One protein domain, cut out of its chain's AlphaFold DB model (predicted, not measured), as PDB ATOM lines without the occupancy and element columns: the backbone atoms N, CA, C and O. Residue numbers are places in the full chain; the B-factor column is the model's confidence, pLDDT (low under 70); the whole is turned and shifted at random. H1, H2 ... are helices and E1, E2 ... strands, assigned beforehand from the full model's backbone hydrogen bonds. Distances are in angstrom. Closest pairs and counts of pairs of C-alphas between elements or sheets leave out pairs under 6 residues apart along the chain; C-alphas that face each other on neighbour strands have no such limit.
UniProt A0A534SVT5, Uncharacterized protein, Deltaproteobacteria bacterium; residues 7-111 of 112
ATOM      1  N   GLU A   7     -30.732 -10.304 -41.370       88.62
ATOM      2  CA  GLU A   7     -31.889 -10.163 -40.481       88.62
ATOM      3  C   GLU A   7     -31.699  -9.194 -39.299       88.62
ATOM      4  O   GLU A   7     -32.653  -8.506 -38.940       88.62
ATOM      5  N   LEU A   8     -30.511  -9.077 -38.692       91.44
ATOM      6  CA  LEU A   8     -30.258  -8.097 -37.621       91.44
ATOM      7  C   LEU A   8     -30.245  -6.671 -38.169       91.44
ATOM      8  O   LEU A   8     -30.895  -5.788 -37.606       91.44
ATOM      9  N   LEU A   9     -29.554  -6.462 -39.292       91.75
ATOM     10  CA  LEU A   9     -29.518  -5.174 -39.988       91.75
ATOM     11  C   LEU A   9     -30.912  -4.784 -40.484       91.75
ATOM     12  O   LEU A   9     -31.340  -3.643 -40.311       91.75
ATOM     13  N   ARG A  10     -31.651  -5.752 -41.031       91.88
ATOM     14  CA  ARG A  10     -33.042  -5.590 -41.442       91.88
ATOM     15  C   ARG A  10     -33.937  -5.238 -40.257       91.88
ATOM     16  O   ARG A  10     -34.682  -4.272 -40.351       91.88
ATOM     17  N   SER A  11     -33.841  -5.963 -39.139       92.25
ATOM     18  CA  SER A  11     -34.642  -5.699 -37.931       92.25
ATOM     19  C   SER A  11     -34.378  -4.301 -37.375       92.25
ATOM     20  O   SER A  11     -35.310  -3.597 -36.989       92.25
ATOM     21  N   TYR A  12     -33.109  -3.886 -37.365       93.75
ATOM     22  CA  TYR A  12     -32.720  -2.534 -36.988       93.75
ATOM     23  C   TYR A  12     -33.348  -1.494 -37.925       93.75
ATOM     24  O   TYR A  12     -34.046  -0.593 -37.461       93.75
ATOM     25  N   LEU A  13     -33.155  -1.646 -39.238       92.69
ATOM     26  CA  LEU A  13     -33.659  -0.703 -40.233       92.69
ATOM     27  C   LEU A  13     -35.190  -0.605 -40.202       92.69
ATOM     28  O   LEU A  13     -35.727   0.499 -40.174       92.69
ATOM     29  N   GLU A  14     -35.896  -1.736 -40.138       92.69
ATOM     30  CA  GLU A  14     -37.358  -1.773 -40.019       92.69
ATOM     31  C   GLU A  14     -37.838  -1.034 -38.764       92.69
ATOM     32  O   GLU A  14     -38.804  -0.272 -38.823       92.69
ATOM     33  N   ALA A  15     -37.162  -1.221 -37.627       92.81
ATOM     34  CA  ALA A  15     -37.515  -0.534 -36.393       92.81
ATOM     35  C   ALA A  15     -37.290   0.985 -36.497       92.81
ATOM     36  O   ALA A  15     -38.145   1.759 -36.056       92.81
ATOM     37  N   VAL A  16     -36.170   1.417 -37.091       92.56
ATOM     38  CA  VAL A  16     -35.858   2.840 -37.306       92.56
ATOM     39  C   VAL A  16     -36.895   3.487 -38.220       92.56
ATOM     40  O   VAL A  16     -37.452   4.521 -37.853       92.56
ATOM     41  N   VAL A  17     -37.210   2.852 -39.356       91.50
ATOM     42  CA  VAL A  17     -38.223   3.331 -40.310       91.50
ATOM     43  C   VAL A  17     -39.575   3.477 -39.622       91.50
ATOM     44  O   VAL A  17     -40.134   4.571 -39.601       91.50
ATOM     45  N   ARG A  18     -40.060   2.421 -38.955       91.31
ATOM     46  CA  ARG A  18     -41.355   2.452 -38.256       91.31
ATOM     47  C   ARG A  18     -41.423   3.553 -37.203       91.31
ATOM     48  O   ARG A  18     -42.475   4.155 -37.007       91.31
ATOM     49  N   ARG A  19     -40.319   3.814 -36.496       90.94
ATOM     50  CA  ARG A  19     -40.274   4.874 -35.483       90.94
ATOM     51  C   ARG A  19     -40.233   6.264 -36.113       90.94
ATOM     52  O   ARG A  19     -40.915   7.152 -35.614       90.94
ATOM     53  N   ALA A  20     -39.482   6.460 -37.194       89.31
ATOM     54  CA  ALA A  20     -39.506   7.714 -37.947       89.31
ATOM     55  C   ALA A  20     -40.921   8.020 -38.468       89.31
ATOM     56  O   ALA A  20     -41.436   9.107 -38.219       89.31
ATOM     57  N   GLU A  21     -41.584   7.032 -39.075       90.00
ATOM     58  CA  GLU A  21     -42.961   7.146 -39.566       90.00
ATOM     59  C   GLU A  21     -43.953   7.471 -38.443       90.00
ATOM     60  O   GLU A  21     -44.752   8.396 -38.576       90.00
ATOM     61  N   HIS A  22     -43.878   6.759 -37.311       90.00
ATOM     62  CA  HIS A  22     -44.776   6.973 -36.171       90.00
ATOM     63  C   HIS A  22     -44.721   8.407 -35.625       90.00
ATOM     64  O   HIS A  22     -45.747   8.956 -35.228       90.00
ATOM     65  N   HIS A  23     -43.534   9.016 -35.625       88.44
ATOM     66  CA  HIS A  23     -43.329  10.383 -35.150       88.44
ATOM     67  C   HIS A  23     -43.371  11.438 -36.269       88.44
ATOM     68  O   HIS A  23     -43.080  12.601 -35.999       88.44
ATOM     69  N   LEU A  24     -43.739  11.060 -37.503       87.69
ATOM     70  CA  LEU A  24     -43.765  11.945 -38.680       87.69
ATOM     71  C   LEU A  24     -42.425  12.663 -38.918       87.69
ATOM     72  O   LEU A  24     -42.382  13.822 -39.334       87.69
ATOM     73  N   LEU A  25     -41.323  11.976 -38.620       84.50
ATOM     74  CA  LEU A  25     -39.975  12.493 -38.796       84.50
ATOM     75  C   LEU A  25     -39.477  12.165 -40.201       84.50
ATOM     76  O   LEU A  25     -39.767  11.080 -40.715       84.50
ATOM     77  N   PRO A  26     -38.697  13.062 -40.828       78.06
ATOM     78  CA  PRO A  26     -38.058  12.721 -42.081       78.06
ATOM     79  C   PRO A  26     -37.090  11.567 -41.801       78.06
ATOM     80  O   PRO A  26     -36.231  11.673 -40.922       78.06
ATOM     81  N   PHE A  27     -37.247  10.449 -42.515       68.50
ATOM     82  CA  PHE A  27     -36.299   9.348 -42.394       68.50
ATOM     83  C   PHE A  27     -34.895   9.896 -42.669       68.50
ATOM     84  O   PHE A  27     -34.737  10.666 -43.620       68.50
ATOM     85  N   PRO A  28     -33.879   9.570 -41.856       67.19
ATOM     86  CA  PRO A  28     -32.554  10.056 -42.154       67.19
ATOM     87  C   PRO A  28     -32.076   9.356 -43.415       67.19
ATOM     88  O   PRO A  28     -31.702   8.188 -43.352       67.19
ATOM     89  N   ASP A  29     -32.062  10.061 -44.547       73.81
ATOM     90  CA  ASP A  29     -31.454   9.585 -45.798       73.81
ATOM     91  C   ASP A  29     -30.011   9.108 -45.543       73.81
ATOM     92  O   ASP A  29     -29.543   8.123 -46.115       73.81
ATOM     93  N   VAL A  30     -29.336   9.732 -44.569       84.88
ATOM     94  CA  VAL A  30     -28.010   9.344 -44.078       84.88
ATOM     95  C   VAL A  30     -27.958   7.934 -43.462       84.88
ATOM     96  O   VAL A  30     -26.889   7.331 -43.436       84.88
ATOM     97  N   THR A  31     -29.077   7.372 -42.986       86.62
ATOM     98  CA  THR A  31     -29.135   6.049 -42.329       86.62
ATOM     99  C   THR A  31     -28.594   4.960 -43.237       86.62
ATOM    100  O   THR A  31     -27.829   4.113 -42.782       86.62
ATOM    101  N   GLY A  32     -28.944   5.001 -44.526       87.62
ATOM    102  CA  GLY A  32     -28.424   4.051 -45.506       87.62
ATOM    103  C   GLY A  32     -26.903   4.143 -45.624       87.62
ATOM    104  O   GLY A  32     -26.224   3.123 -45.575       87.62
ATOM    105  N   HIS A  33     -26.357   5.360 -45.695       91.00
ATOM    106  CA  HIS A  33     -24.909   5.578 -45.787       91.00
ATOM    107  C   HIS A  33     -24.176   5.104 -44.527       91.00
ATOM    108  O   HIS A  33     -23.155   4.431 -44.623       91.00
ATOM    109  N   VAL A  34     -24.713   5.412 -43.344       93.44
ATOM    110  CA  VAL A  34     -24.131   4.981 -42.065       93.44
ATOM    111  C   VAL A  34     -24.154   3.459 -41.949       93.44
ATOM    112  O   VAL A  34     -23.147   2.865 -41.578       93.44
ATOM    113  N   LEU A  35     -25.266   2.811 -42.310       92.44
ATOM    114  CA  LEU A  35     -25.358   1.351 -42.295       92.44
ATOM    115  C   LEU A  35     -24.381   0.696 -43.272       92.44
ATOM    116  O   LEU A  35     -23.814  -0.337 -42.932       92.44
ATOM    117  N   VAL A  36     -24.142   1.292 -44.443       92.50
ATOM    118  CA  VAL A  36     -23.111   0.806 -45.374       92.50
ATOM    119  C   VAL A  36     -21.728   0.843 -44.724       92.50
ATOM    120  O   VAL A  36     -21.021  -0.160 -44.779       92.50
ATOM    121  N   GLU A  37     -21.347   1.935 -44.056       94.75
ATOM    122  CA  GLU A  37     -20.053   1.998 -43.359       94.75
ATOM    123  C   GLU A  37     -19.954   0.966 -42.223       94.75
ATOM    124  O   GLU A  37     -18.911   0.332 -42.070       94.75
ATOM    125  N   VAL A  38     -21.041   0.715 -41.480       94.38
ATOM    126  CA  VAL A  38     -21.080  -0.357 -40.466       94.38
ATOM    127  C   VAL A  38     -20.892  -1.733 -41.115       94.38
ATOM    128  O   VAL A  38     -20.046  -2.508 -40.672       94.38
ATOM    129  N   ILE A  39     -21.624  -2.036 -42.191       93.19
ATOM    130  CA  ILE A  39     -21.516  -3.313 -42.916       93.19
ATOM    131  C   ILE A  39     -20.081  -3.552 -43.387       93.19
ATOM    132  O   ILE A  39     -19.574  -4.660 -43.240       93.19
ATOM    133  N   LEU A  40     -19.429  -2.522 -43.924       93.19
ATOM    134  CA  LEU A  40     -18.084  -2.632 -44.482       93.19
ATOM    135  C   LEU A  40     -16.985  -2.803 -43.427       93.19
ATOM    136  O   LEU A  40     -15.936  -3.354 -43.756       93.19
ATOM    137  N   ARG A  41     -17.193  -2.315 -42.198       93.88
ATOM    138  CA  ARG A  41     -16.122  -2.184 -41.193       93.88
ATOM    139  C   ARG A  41     -16.308  -3.028 -39.940       93.88
ATOM    140  O   ARG A  41     -15.346  -3.204 -39.197       93.88
ATOM    141  N   HIS A  42     -17.516  -3.520 -39.669       94.75
ATOM    142  CA  HIS A  42     -17.738  -4.296 -38.455       94.75
ATOM    143  C   HIS A  42     -16.970  -5.626 -38.468       94.75
ATOM    144  O   HIS A  42     -16.768  -6.261 -39.505       94.75
ATOM    145  N   GLU A  43     -16.570  -6.071 -37.284       94.88
ATOM    146  CA  GLU A  43     -15.996  -7.392 -37.075       94.88
ATOM    147  C   GLU A  43     -17.074  -8.463 -37.243       94.88
ATOM    148  O   GLU A  43     -18.184  -8.336 -36.715       94.88
ATOM    149  N   ARG A  44     -16.727  -9.558 -37.920       91.69
ATOM    150  CA  ARG A  44     -17.669 -10.650 -38.153       91.69
ATOM    151  C   ARG A  44     -18.136 -11.292 -36.837       91.69
ATOM    152  O   ARG A  44     -17.319 -11.656 -35.995       91.69
ATOM    153  N   GLY A  45     -19.436 -11.505 -36.694       91.25
ATOM    154  CA  GLY A  45     -20.117 -12.084 -35.541       91.25
ATOM    155  C   GLY A  45     -20.348 -11.092 -34.403       91.25
ATOM    156  O   GLY A  45     -20.686 -11.525 -33.301       91.25
ATOM    157  N   SER A  46     -20.119  -9.792 -34.626       94.00
ATOM    158  CA  SER A  46     -20.197  -8.766 -33.579       94.00
ATOM    159  C   SER A  46     -21.531  -8.022 -33.518       94.00
ATOM    160  O   SER A  46     -21.755  -7.284 -32.557       94.00
ATOM    161  N   LEU A  47     -22.414  -8.198 -34.509       95.62
ATOM    162  CA  LEU A  47     -23.679  -7.468 -34.554       95.62
ATOM    163  C   LEU A  47     -24.632  -7.892 -33.430       95.62
ATOM    164  O   LEU A  47     -24.903  -9.074 -33.216       95.62
ATOM    165  N   ALA A  48     -25.230  -6.901 -32.775       94.50
ATOM    166  CA  ALA A  48     -26.314  -7.079 -31.821       94.50
ATOM    167  C   ALA A  48     -27.359  -5.979 -32.018       94.50
ATOM    168  O   ALA A  48     -27.030  -4.800 -32.041       94.50
ATOM    169  N   CYS A  49     -28.635  -6.340 -32.140       95.19
ATOM    170  CA  CYS A  49     -29.717  -5.369 -32.300       95.19
ATOM    171  C   CYS A  49     -30.602  -5.356 -31.055       95.19
ATOM    172  O   CYS A  49     -31.008  -6.408 -30.555       95.19
ATOM    173  N   ARG A  50     -30.936  -4.159 -30.573       95.31
ATOM    174  CA  ARG A  50     -31.881  -3.939 -29.482       95.31
ATOM    175  C   ARG A  50     -32.974  -2.991 -29.945       95.31
ATOM    176  O   ARG A  50     -32.762  -1.794 -30.131       95.31
ATOM    177  N   VAL A  51     -34.177  -3.539 -30.062       94.00
ATOM    178  CA  VAL A  51     -35.391  -2.782 -30.368       94.00
ATOM    179  C   VAL A  51     -36.219  -2.677 -29.087       94.00
ATOM    180  O   VAL A  51     -36.717  -3.697 -28.605       94.00
ATOM    181  N   PRO A  52     -36.361  -1.483 -28.487       92.25
ATOM    182  CA  PRO A  52     -37.212  -1.318 -27.318       92.25
ATOM    183  C   PRO A  52     -38.700  -1.400 -27.708       92.25
ATOM    184  O   PRO A  52     -39.038  -1.166 -28.875       92.25
ATOM    185  N   PRO A  53     -39.601  -1.685 -26.747       88.44
ATOM    186  CA  PRO A  53     -41.035  -1.786 -27.003       88.44
ATOM    187  C   PRO A  53     -41.620  -0.549 -27.713       88.44
ATOM    188  O   PRO A  53     -41.091   0.561 -27.558       88.44
ATOM    189  N   PRO A  54     -42.725  -0.704 -28.466       80.75
ATOM    190  CA  PRO A  54     -43.449   0.426 -29.045       80.75
ATOM    191  C   PRO A  54     -43.807   1.475 -27.979       80.75
ATOM    192  O   PRO A  54     -44.209   1.116 -26.875       80.75
ATOM    193  N   GLY A  55     -43.643   2.763 -28.296       77.56
ATOM    194  CA  GLY A  55     -43.895   3.873 -27.364       77.56
ATOM    195  C   GLY A  55     -42.793   4.129 -26.326       77.56
ATOM    196  O   GLY A  55     -42.943   5.013 -25.492       77.56
ATOM    197  N   SER A  56     -41.688   3.375 -26.352       86.81
ATOM    198  CA  SER A  56     -40.525   3.654 -25.505       86.81
ATOM    199  C   SER A  56     -39.709   4.842 -26.026       86.81
ATOM    200  O   SER A  56     -39.373   4.899 -27.209       86.81
ATOM    201  N   GLU A  57     -39.297   5.716 -25.105       87.06
ATOM    202  CA  GLU A  57     -38.334   6.806 -25.338       87.06
ATOM    203  C   GLU A  57     -36.889   6.315 -25.535       87.06
ATOM    204  O   GLU A  57     -36.010   7.078 -25.937       87.06
ATOM    205  N   LEU A  58     -36.619   5.037 -25.248       91.94
ATOM    206  CA  LEU A  58     -35.289   4.467 -25.426       91.94
ATOM    207  C   LEU A  58     -34.919   4.399 -26.918       91.94
ATOM    208  O   LEU A  58     -35.783   4.124 -27.764       91.94
ATOM    209  N   PRO A  59     -33.637   4.608 -27.257       93.75
ATOM    210  CA  PRO A  59     -33.178   4.507 -28.632       93.75
ATOM    211  C   PRO A  59     -33.276   3.073 -29.158       93.75
ATOM    212  O   PRO A  59     -33.257   2.101 -28.404       93.75
ATOM    213  N   ILE A  60     -33.368   2.955 -30.480       95.31
ATOM    214  CA  ILE A  60     -33.143   1.689 -31.188       95.31
ATOM    215  C   ILE A  60     -31.640   1.572 -31.393       95.31
ATOM    216  O   ILE A  60     -31.031   2.508 -31.906       95.31
ATOM    217  N   GLU A  61     -31.043   0.453 -31.002       96.69
ATOM    218  CA  GLU A  61     -29.588   0.311 -30.943       96.69
ATOM    219  C   GLU A  61     -29.113  -0.850 -31.818       96.69
ATOM    220  O   GLU A  61     -29.669  -1.948 -31.772       96.69
ATOM    221  N   LEU A  62     -28.060  -0.604 -32.597       96.81
ATOM    222  CA  LEU A  62     -27.264  -1.620 -33.276       96.81
ATOM    223  C   LEU A  62     -25.845  -1.573 -32.707       96.81
ATOM    224  O   LEU A  62     -25.080  -0.660 -33.010       96.81
ATOM    225  N   GLY A  63     -25.518  -2.534 -31.851       96.50
ATOM    226  CA  GLY A  63     -24.175  -2.763 -31.339       96.50
ATOM    227  C   GLY A  63     -23.322  -3.526 -32.348       96.50
ATOM    228  O   GLY A  63     -23.820  -4.418 -33.034       96.50
ATOM    229  N   PHE A  64     -22.046  -3.167 -32.439       95.94
ATOM    230  CA  PHE A  64     -21.061  -3.829 -33.291       95.94
ATOM    231  C   PHE A  64     -19.644  -3.574 -32.773       95.94
ATOM    232  O   PHE A  64     -19.429  -2.717 -31.914       95.94
ATOM    233  N   ARG A  65     -18.662  -4.317 -33.287       96.50
ATOM    234  CA  ARG A  65     -17.240  -4.054 -33.032       96.50
ATOM    235  C   ARG A  65     -16.544  -3.599 -34.304       96.50
ATOM    236  O   ARG A  65     -16.908  -4.063 -35.377       96.50
ATOM    237  N   MET A  66     -15.568  -2.709 -34.187       95.19
ATOM    238  CA  MET A  66     -14.727  -2.221 -35.284       95.19
ATOM    239  C   MET A  66     -13.330  -1.953 -34.720       95.19
ATOM    240  O   MET A  66     -13.213  -1.329 -33.667       95.19
ATOM    241  N   ASP A  67     -12.293  -2.472 -35.378       94.25
ATOM    242  CA  ASP A  67     -10.884  -2.321 -34.976       94.25
ATOM    243  C   ASP A  67     -10.597  -2.645 -33.492       94.25
ATOM    244  O   ASP A  67      -9.772  -2.017 -32.836       94.25
ATOM    245  N   GLY A  68     -11.278  -3.649 -32.931       94.88
ATOM    246  CA  GLY A  68     -11.131  -4.066 -31.536       94.88
ATOM    247  C   GLY A  68     -11.978  -3.285 -30.523       94.88
ATOM    248  O   GLY A  68     -12.060  -3.707 -29.363       94.88
ATOM    249  N   TYR A  69     -12.661  -2.218 -30.937       96.38
ATOM    250  CA  TYR A  69     -13.492  -1.371 -30.078       96.38
ATOM    251  C   TYR A  69     -14.981  -1.663 -30.266       96.38
ATOM    252  O   TYR A  69     -15.423  -2.053 -31.347       96.38
ATOM    253  N   ALA A  70     -15.766  -1.505 -29.198       97.06
ATOM    254  CA  ALA A  70     -17.215  -1.668 -29.248       97.06
ATOM    255  C   ALA A  70     -17.895  -0.325 -29.531       97.06
ATOM    256  O   ALA A  70     -17.578   0.689 -28.912       97.06
ATOM    257  N   TYR A  71     -18.867  -0.351 -30.436       97.62
ATOM    258  CA  TYR A  71     -19.666   0.804 -30.809       97.62
ATOM    259  C   TYR A  71     -21.150   0.464 -30.804       97.62
ATOM    260  O   TYR A  71     -21.555  -0.691 -30.938       97.62
ATOM    261  N   THR A  72     -21.974   1.497 -30.666       97.62
ATOM    262  CA  THR A  72     -23.428   1.390 -30.785       97.62
ATOM    263  C   THR A  72     -23.957   2.488 -31.690       97.62
ATOM    264  O   THR A  72     -23.774   3.671 -31.410       97.62
ATOM    265  N   LEU A  73     -24.658   2.104 -32.756       96.19
ATOM    266  CA  LEU A  73     -25.450   3.015 -33.569       96.19
ATOM    267  C   LEU A  73     -26.860   3.129 -32.977       96.19
ATOM    268  O   LEU A  73     -27.676   2.212 -33.081       96.19
ATOM    269  N   ALA A  74     -27.147   4.264 -32.354       95.56
ATOM    270  CA  ALA A  74     -28.398   4.553 -31.674       95.56
ATOM    271  C   ALA A  74     -29.264   5.514 -32.498       95.56
ATOM    272  O   ALA A  74     -28.853   6.635 -32.786       95.56
ATOM    273  N   TYR A  75     -30.486   5.111 -32.835       93.69
ATOM    274  CA  TYR A  75     -31.497   6.008 -33.393       93.69
ATOM    275  C   TYR A  75     -32.419   6.518 -32.290       93.69
ATOM    276  O   TYR A  75     -33.035   5.726 -31.568       93.69
ATOM    277  N   THR A  76     -32.571   7.837 -32.203       88.12
ATOM    278  CA  THR A  76     -33.556   8.477 -31.328       88.12
ATOM    279  C   THR A  76     -34.456   9.419 -32.114       88.12
ATOM    280  O   THR A  76     -34.006  10.153 -32.993       88.12
ATOM    281  N   HIS A  77     -35.744   9.408 -31.775       84.75
ATOM    282  CA  HIS A  77     -36.723  10.350 -32.308       84.75
ATOM    283  C   HIS A  77     -36.648  11.711 -31.584       84.75
ATOM    284  O   HIS A  77     -37.048  12.739 -32.136       84.75
ATOM    285  N   ALA A  78     -36.080  11.740 -30.372       80.62
ATOM    286  CA  ALA A  78     -35.912  12.953 -29.589       80.62
ATOM    287  C   ALA A  78     -35.016  13.956 -30.333       80.62
ATOM    288  O   ALA A  78     -33.898  13.637 -30.738       80.62
ATOM    289  N   GLY A  79     -35.489  15.193 -30.495       75.31
ATOM    290  CA  GLY A  79     -34.753  16.236 -31.217       75.31
ATOM    291  C   GLY A  79     -34.808  16.119 -32.745       75.31
ATOM    292  O   GLY A  79     -33.881  16.575 -33.405       75.31
ATOM    293  N   GLY A  80     -35.876  15.528 -33.295       79.75
ATOM    294  CA  GLY A  80     -36.179  15.574 -34.731       79.75
ATOM    295  C   GLY A  80     -35.701  14.372 -35.547       79.75
ATOM    296  O   GLY A  80     -35.689  14.461 -36.769       79.75
ATOM    297  N   GLY A  81     -35.338  13.265 -34.894       85.50
ATOM    298  CA  GLY A  81     -34.801  12.082 -35.567       85.50
ATOM    299  C   GLY A  81     -33.316  12.239 -35.865       85.50
ATOM    300  O   GLY A  81     -32.914  13.034 -36.710       85.50
ATOM    301  N   ARG A  82     -32.473  11.489 -35.155       89.25
ATOM    302  CA  ARG A  82     -31.034  11.453 -35.437       89.25
ATOM    303  C   ARG A  82     -30.429  10.104 -35.102       89.25
ATOM    304  O   ARG A  82     -30.914   9.394 -34.218       89.25
ATOM    305  N   LEU A  83     -29.336   9.805 -35.788       92.38
ATOM    306  CA  LEU A  83     -28.457   8.695 -35.465       92.38
ATOM    307  C   LEU A  83     -27.279   9.203 -34.649       92.38
ATOM    308  O   LEU A  83     -26.695  10.238 -34.958       92.38
ATOM    309  N   GLU A  84     -26.905   8.460 -33.626       94.12
ATOM    310  CA  GLU A  84     -25.711   8.696 -32.831       94.12
ATOM    311  C   GLU A  84     -24.857   7.443 -32.883       94.12
ATOM    312  O   GLU A  84     -25.329   6.352 -32.572       94.12
ATOM    313  N   LEU A  85     -23.596   7.601 -33.257       95.81
ATOM    314  CA  LEU A  85     -22.605   6.566 -33.051       95.81
ATOM    315  C   LEU A  85     -21.955   6.807 -31.696       95.81
ATOM    316  O   LEU A  85     -21.451   7.900 -31.431       95.81
ATOM    317  N   ARG A  86     -22.003   5.795 -30.837       97.25
ATOM    318  CA  ARG A  86     -21.521   5.844 -29.458       97.25
ATOM    319  C   ARG A  86     -20.377   4.860 -29.257       97.25
ATOM    320  O   ARG A  86     -20.388   3.802 -29.887       97.25
ATOM    321  N   ASN A  87     -19.421   5.211 -28.403       96.38
ATOM    322  CA  ASN A  87     -18.372   4.295 -27.946       96.38
ATOM    323  C   ASN A  87     -18.910   3.314 -26.881       96.38
ATOM    324  O   ASN A  87     -20.103   3.307 -26.560       96.38
ATOM    325  N   ASP A  88     -18.025   2.490 -26.329       94.19
ATOM    326  CA  ASP A  88     -18.299   1.503 -25.280       94.19
ATOM    327  C   ASP A  88     -18.749   2.122 -23.946       94.19
ATOM    328  O   ASP A  88     -19.529   1.516 -23.212       94.19
ATOM    329  N   GLU A  89     -18.335   3.357 -23.669       93.88
ATOM    330  CA  GLU A  89     -18.803   4.155 -22.528       93.88
ATOM    331  C   GLU A  89     -20.211   4.748 -22.741       93.88
ATOM    332  O   GLU A  89     -20.791   5.342 -21.828       93.88
ATOM    333  N   GLY A  90     -20.782   4.606 -23.942       91.81
ATOM    334  CA  GLY A  90     -22.079   5.169 -24.317       91.81
ATOM    335  C   GLY A  90     -22.038   6.652 -24.703       91.81
ATOM    336  O   GLY A  90     -23.091   7.243 -24.962       91.81
ATOM    337  N   ALA A  91     -20.853   7.260 -24.781       93.88
ATOM    338  CA  ALA A  91     -20.673   8.636 -25.224       93.88
ATOM    339  C   ALA A  91     -20.800   8.735 -26.750       93.88
ATOM    340  O   ALA A  91     -20.199   7.956 -27.492       93.88
ATOM    341  N   ALA A  92     -21.572   9.711 -27.239       93.88
ATOM    342  CA  ALA A  92     -21.707   9.960 -28.672       93.88
ATOM    343  C   ALA A  92     -20.393  10.511 -29.247       93.88
ATOM    344  O   ALA A  92     -19.984  11.625 -28.923       93.88
ATOM    345  N   VAL A  93     -19.758   9.737 -30.126       94.88
ATOM    346  CA  VAL A  93     -18.542  10.132 -30.853       94.88
ATOM    347  C   VAL A  93     -18.872  10.813 -32.179       94.88
ATOM    348  O   VAL A  93     -18.101  11.640 -32.657       94.88
ATOM    349  N   CYS A  94     -20.035  10.505 -32.761       92.81
ATOM    350  CA  CYS A  94     -20.575  11.155 -33.953       92.81
ATOM    351  C   CYS A  94     -22.106  11.201 -33.890       92.81
ATOM    352  O   CYS A  94     -22.743  10.309 -33.331       92.81
ATOM    353  N   ALA A  95     -22.705  12.217 -34.508       91.19
ATOM    354  CA  ALA A  95     -24.147  12.311 -34.697       91.19
ATOM    355  C   ALA A  95     -24.446  12.644 -36.160       91.19
ATOM    356  O   ALA A  95     -23.787  13.505 -36.734       91.19
ATOM    357  N   PHE A  96     -25.437  11.969 -36.733       89.94
ATOM    358  CA  PHE A  96     -25.843  12.085 -38.126       89.94
ATOM    359  C   PHE A  96     -27.313  12.511 -38.189       89.94
ATOM    360  O   PHE A  96     -28.180  11.909 -37.545       89.94
ATOM    361  N   ARG A  97     -27.590  13.554 -38.964       84.56
ATOM    362  CA  ARG A  97     -28.914  14.095 -39.283       84.56
ATOM    363  C   ARG A  97     -29.182  13.927 -40.786       84.56
ATOM    364  O   ARG A  97     -28.492  13.201 -41.492       84.56
ATOM    365  N   ASN A  98     -30.219  14.580 -41.295       76.19
ATOM    366  CA  ASN A  98     -30.646  14.381 -42.681       76.19
ATOM    367  C   ASN A  98     -29.836  15.183 -43.710       76.19
ATOM    368  O   ASN A  98     -30.069  15.017 -44.902       76.19
ATOM    369  N   CYS A  99     -28.928  16.073 -43.299       79.81
ATOM    370  CA  CYS A  99     -28.203  16.954 -44.224       79.81
ATOM    371  C   CYS A  99     -26.776  16.476 -44.540       79.81
ATOM    372  O   CYS A  99     -26.067  17.097 -45.335       79.81
ATOM    373  N   GLU A 100     -26.346  15.385 -43.922       85.06
ATOM    374  CA  GLU A 100     -24.997  14.862 -43.995       85.06
ATOM    375  C   GLU A 100     -24.769  14.113 -45.311       85.06
ATOM    376  O   GLU A 100     -25.527  13.232 -45.718       85.06
ATOM    377  N   THR A 101     -23.672  14.455 -45.984       87.88
ATOM    378  CA  THR A 101     -23.290  13.833 -47.254       87.88
ATOM    379  C   THR A 101     -22.577  12.504 -47.026       87.88
ATOM    380  O   THR A 101     -21.968  12.288 -45.979       87.88
ATOM    381  N   TRP A 102     -22.554  11.640 -48.046       87.88
ATOM    382  CA  TRP A 102     -21.767  10.400 -48.009       87.88
ATOM    383  C   TRP A 102     -20.303  10.658 -47.625       87.88
ATOM    384  O   TRP A 102     -19.754   9.983 -46.759       87.88
ATOM    385  N   ALA A 103     -19.672  11.663 -48.240       89.88
ATOM    386  CA  ALA A 103     -18.276  12.004 -47.975       89.88
ATOM    387  C   ALA A 103     -18.041  12.370 -46.502       89.88
ATOM    388  O   ALA A 103     -17.025  11.989 -45.924       89.88
ATOM    389  N   TRP A 104     -18.996  13.071 -45.885       91.12
ATOM    390  CA  TRP A 104     -18.927  13.399 -44.467       91.12
ATOM    391  C   TRP A 104     -19.054  12.152 -43.586       91.12
ATOM    392  O   TRP A 104     -18.246  11.977 -42.677       91.12
ATOM    393  N   VAL A 105     -20.006  11.262 -43.889       92.44
ATOM    394  CA  VAL A 105     -20.196   9.995 -43.162       92.44
ATOM    395  C   VAL A 105     -18.926   9.150 -43.215       92.44
ATOM    396  O   VAL A 105     -18.412   8.739 -42.179       92.44
ATOM    397  N   ASN A 106     -18.361   8.956 -44.405       92.38
ATOM    398  CA  ASN A 106     -17.132   8.187 -44.575       92.38
ATOM    399  C   ASN A 106     -15.954   8.818 -43.807       92.38
ATOM    400  O   ASN A 106     -15.221   8.127 -43.100       92.38
ATOM    401  N   ALA A 107     -15.809  10.147 -43.876       92.12
ATOM    402  CA  ALA A 107     -14.786  10.869 -43.127       92.12
ATOM    403  C   ALA A 107     -14.976  10.781 -41.603       92.12
ATOM    404  O   ALA A 107     -13.986  10.854 -40.879       92.12
ATOM    405  N   ALA A 108     -16.211  10.642 -41.114       92.75
ATOM    406  CA  ALA A 108     -16.490  10.411 -39.701       92.75
ATOM    407  C   ALA A 108     -15.999   9.023 -39.265       92.75
ATOM    408  O   ALA A 108     -15.265   8.928 -38.287       92.75
ATOM    409  N   PHE A 109     -16.307   7.975 -40.036       93.44
ATOM    410  CA  PHE A 109     -15.845   6.613 -39.746       93.44
ATOM    411  C   PHE A 109     -14.326   6.440 -39.875       93.44
ATOM    412  O   PHE A 109     -13.748   5.657 -39.138       93.44
ATOM    413  N   ASN A 110     -13.651   7.183 -40.759       92.69
ATOM    414  CA  ASN A 110     -12.185   7.127 -40.891       92.69
ATOM    415  C   ASN A 110     -11.411   7.748 -39.715       92.69
ATOM    416  O   ASN A 110     -10.184   7.684 -39.708       92.69
ATOM    417  N   LYS A 111     -12.090   8.429 -38.785       90.38
ATOM    418  CA  LYS A 111     -11.467   9.066 -37.610       90.38
ATOM    419  C   LYS A 111     -11.594   8.236 -36.332       90.38
ATOM    420  O   LYS A 111     -11.076   8.671 -35.304       90.38
TER     421      LYS A 111
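AT A GLANCE: This is residues 7 to 111 of the 112 residues of an uncharacterized protein of Deltaproteobacteria bacterium (UniProt A0A534SVT5). A twisted wall of five antiparallel strands has three helices over one face, and its other face is bare. H1 and H2, one after the other, cover most of that face, while the short H3 packs on H2 near the E5 edge. The printed part has 105 residues, with three named helices and five named strands in the order H1, H2, E1, E2, E3, E4, E5, H3; the sheet's order is E1, E2, E3, E4, E5, and the class is mixed, helices and strands. The whole is compact, with a radius of gyration of the C-alphas of 12.7 A and a rounded outline spanning 35 by 27 by 25 A.

IN THESE COORDINATES: H1, residues 7 to 22, starts with C-alpha 7 at (-31.889, -10.163, -40.481) and is 21.9 A long. H2 follows at residues 30 to 41, 16.8 A. The strands are E1, residues 48 to 50, E2, residues 60 to 66, 19.3 A, E3, residues 69 to 76, 22.4 A, E4, residues 82 to 86, 12.6 A, and E5, residues 92 to 96, 10.5 A. H3, residues 102 to 109, ends with C-alpha 109 at (-15.845, 6.613, -39.746).

HOW THE PARTS SIT: E1 to E5 form a meander, each strand the antiparallel neighbour of the one before, and each successive pair is a hairpin. Within hydrogen-bond range are N 48 and O 63 of E1 and E2, 2.9 A, N 62 and O 73 of E2 and E3, 2.9 A, N 74 and O 84 of E3 and E4, 2.8 A, and N 85 and O 94 of E4 and E5, 2.8 A. The sheet is only just strongly twisted, with C-alphas up to 4.5 A off its best plane. The three helices lie on the same face, giving two layers, helices on one face of a sheet. H1 is over E1 and E2 at a height over the sheet of 8.7 A, slantwise to the strands at 35 degrees to E2 on the local plane; its closest C-alphas to E1 are Leu 8 and Cys 49, 6.0 A. H2 is over E4 and only just over E3, at a height over the sheet of 9.0 A, along the strands at 7 degrees to E4 on the local plane. H1 and H2 are near each other, with 9 pairs of C-alphas within 10 A. H2 and H3 touch, the closest C-alphas being His 33 and Trp 102, 6.2 A, at a steep tilt of 48 degrees, the same way. H1 and H3 are apart. In H1, H2 and H3 every O i to N i+4 pair is within hydrogen-bond range.

THE WHOLE: The two C-alphas farthest apart, Leu 24 and Gly 68, are 37.0 A from each other. The printed part has no cut and no long link. Mean pLDDT of the printed part is 90.6, and residues 27 to 28 are under 70.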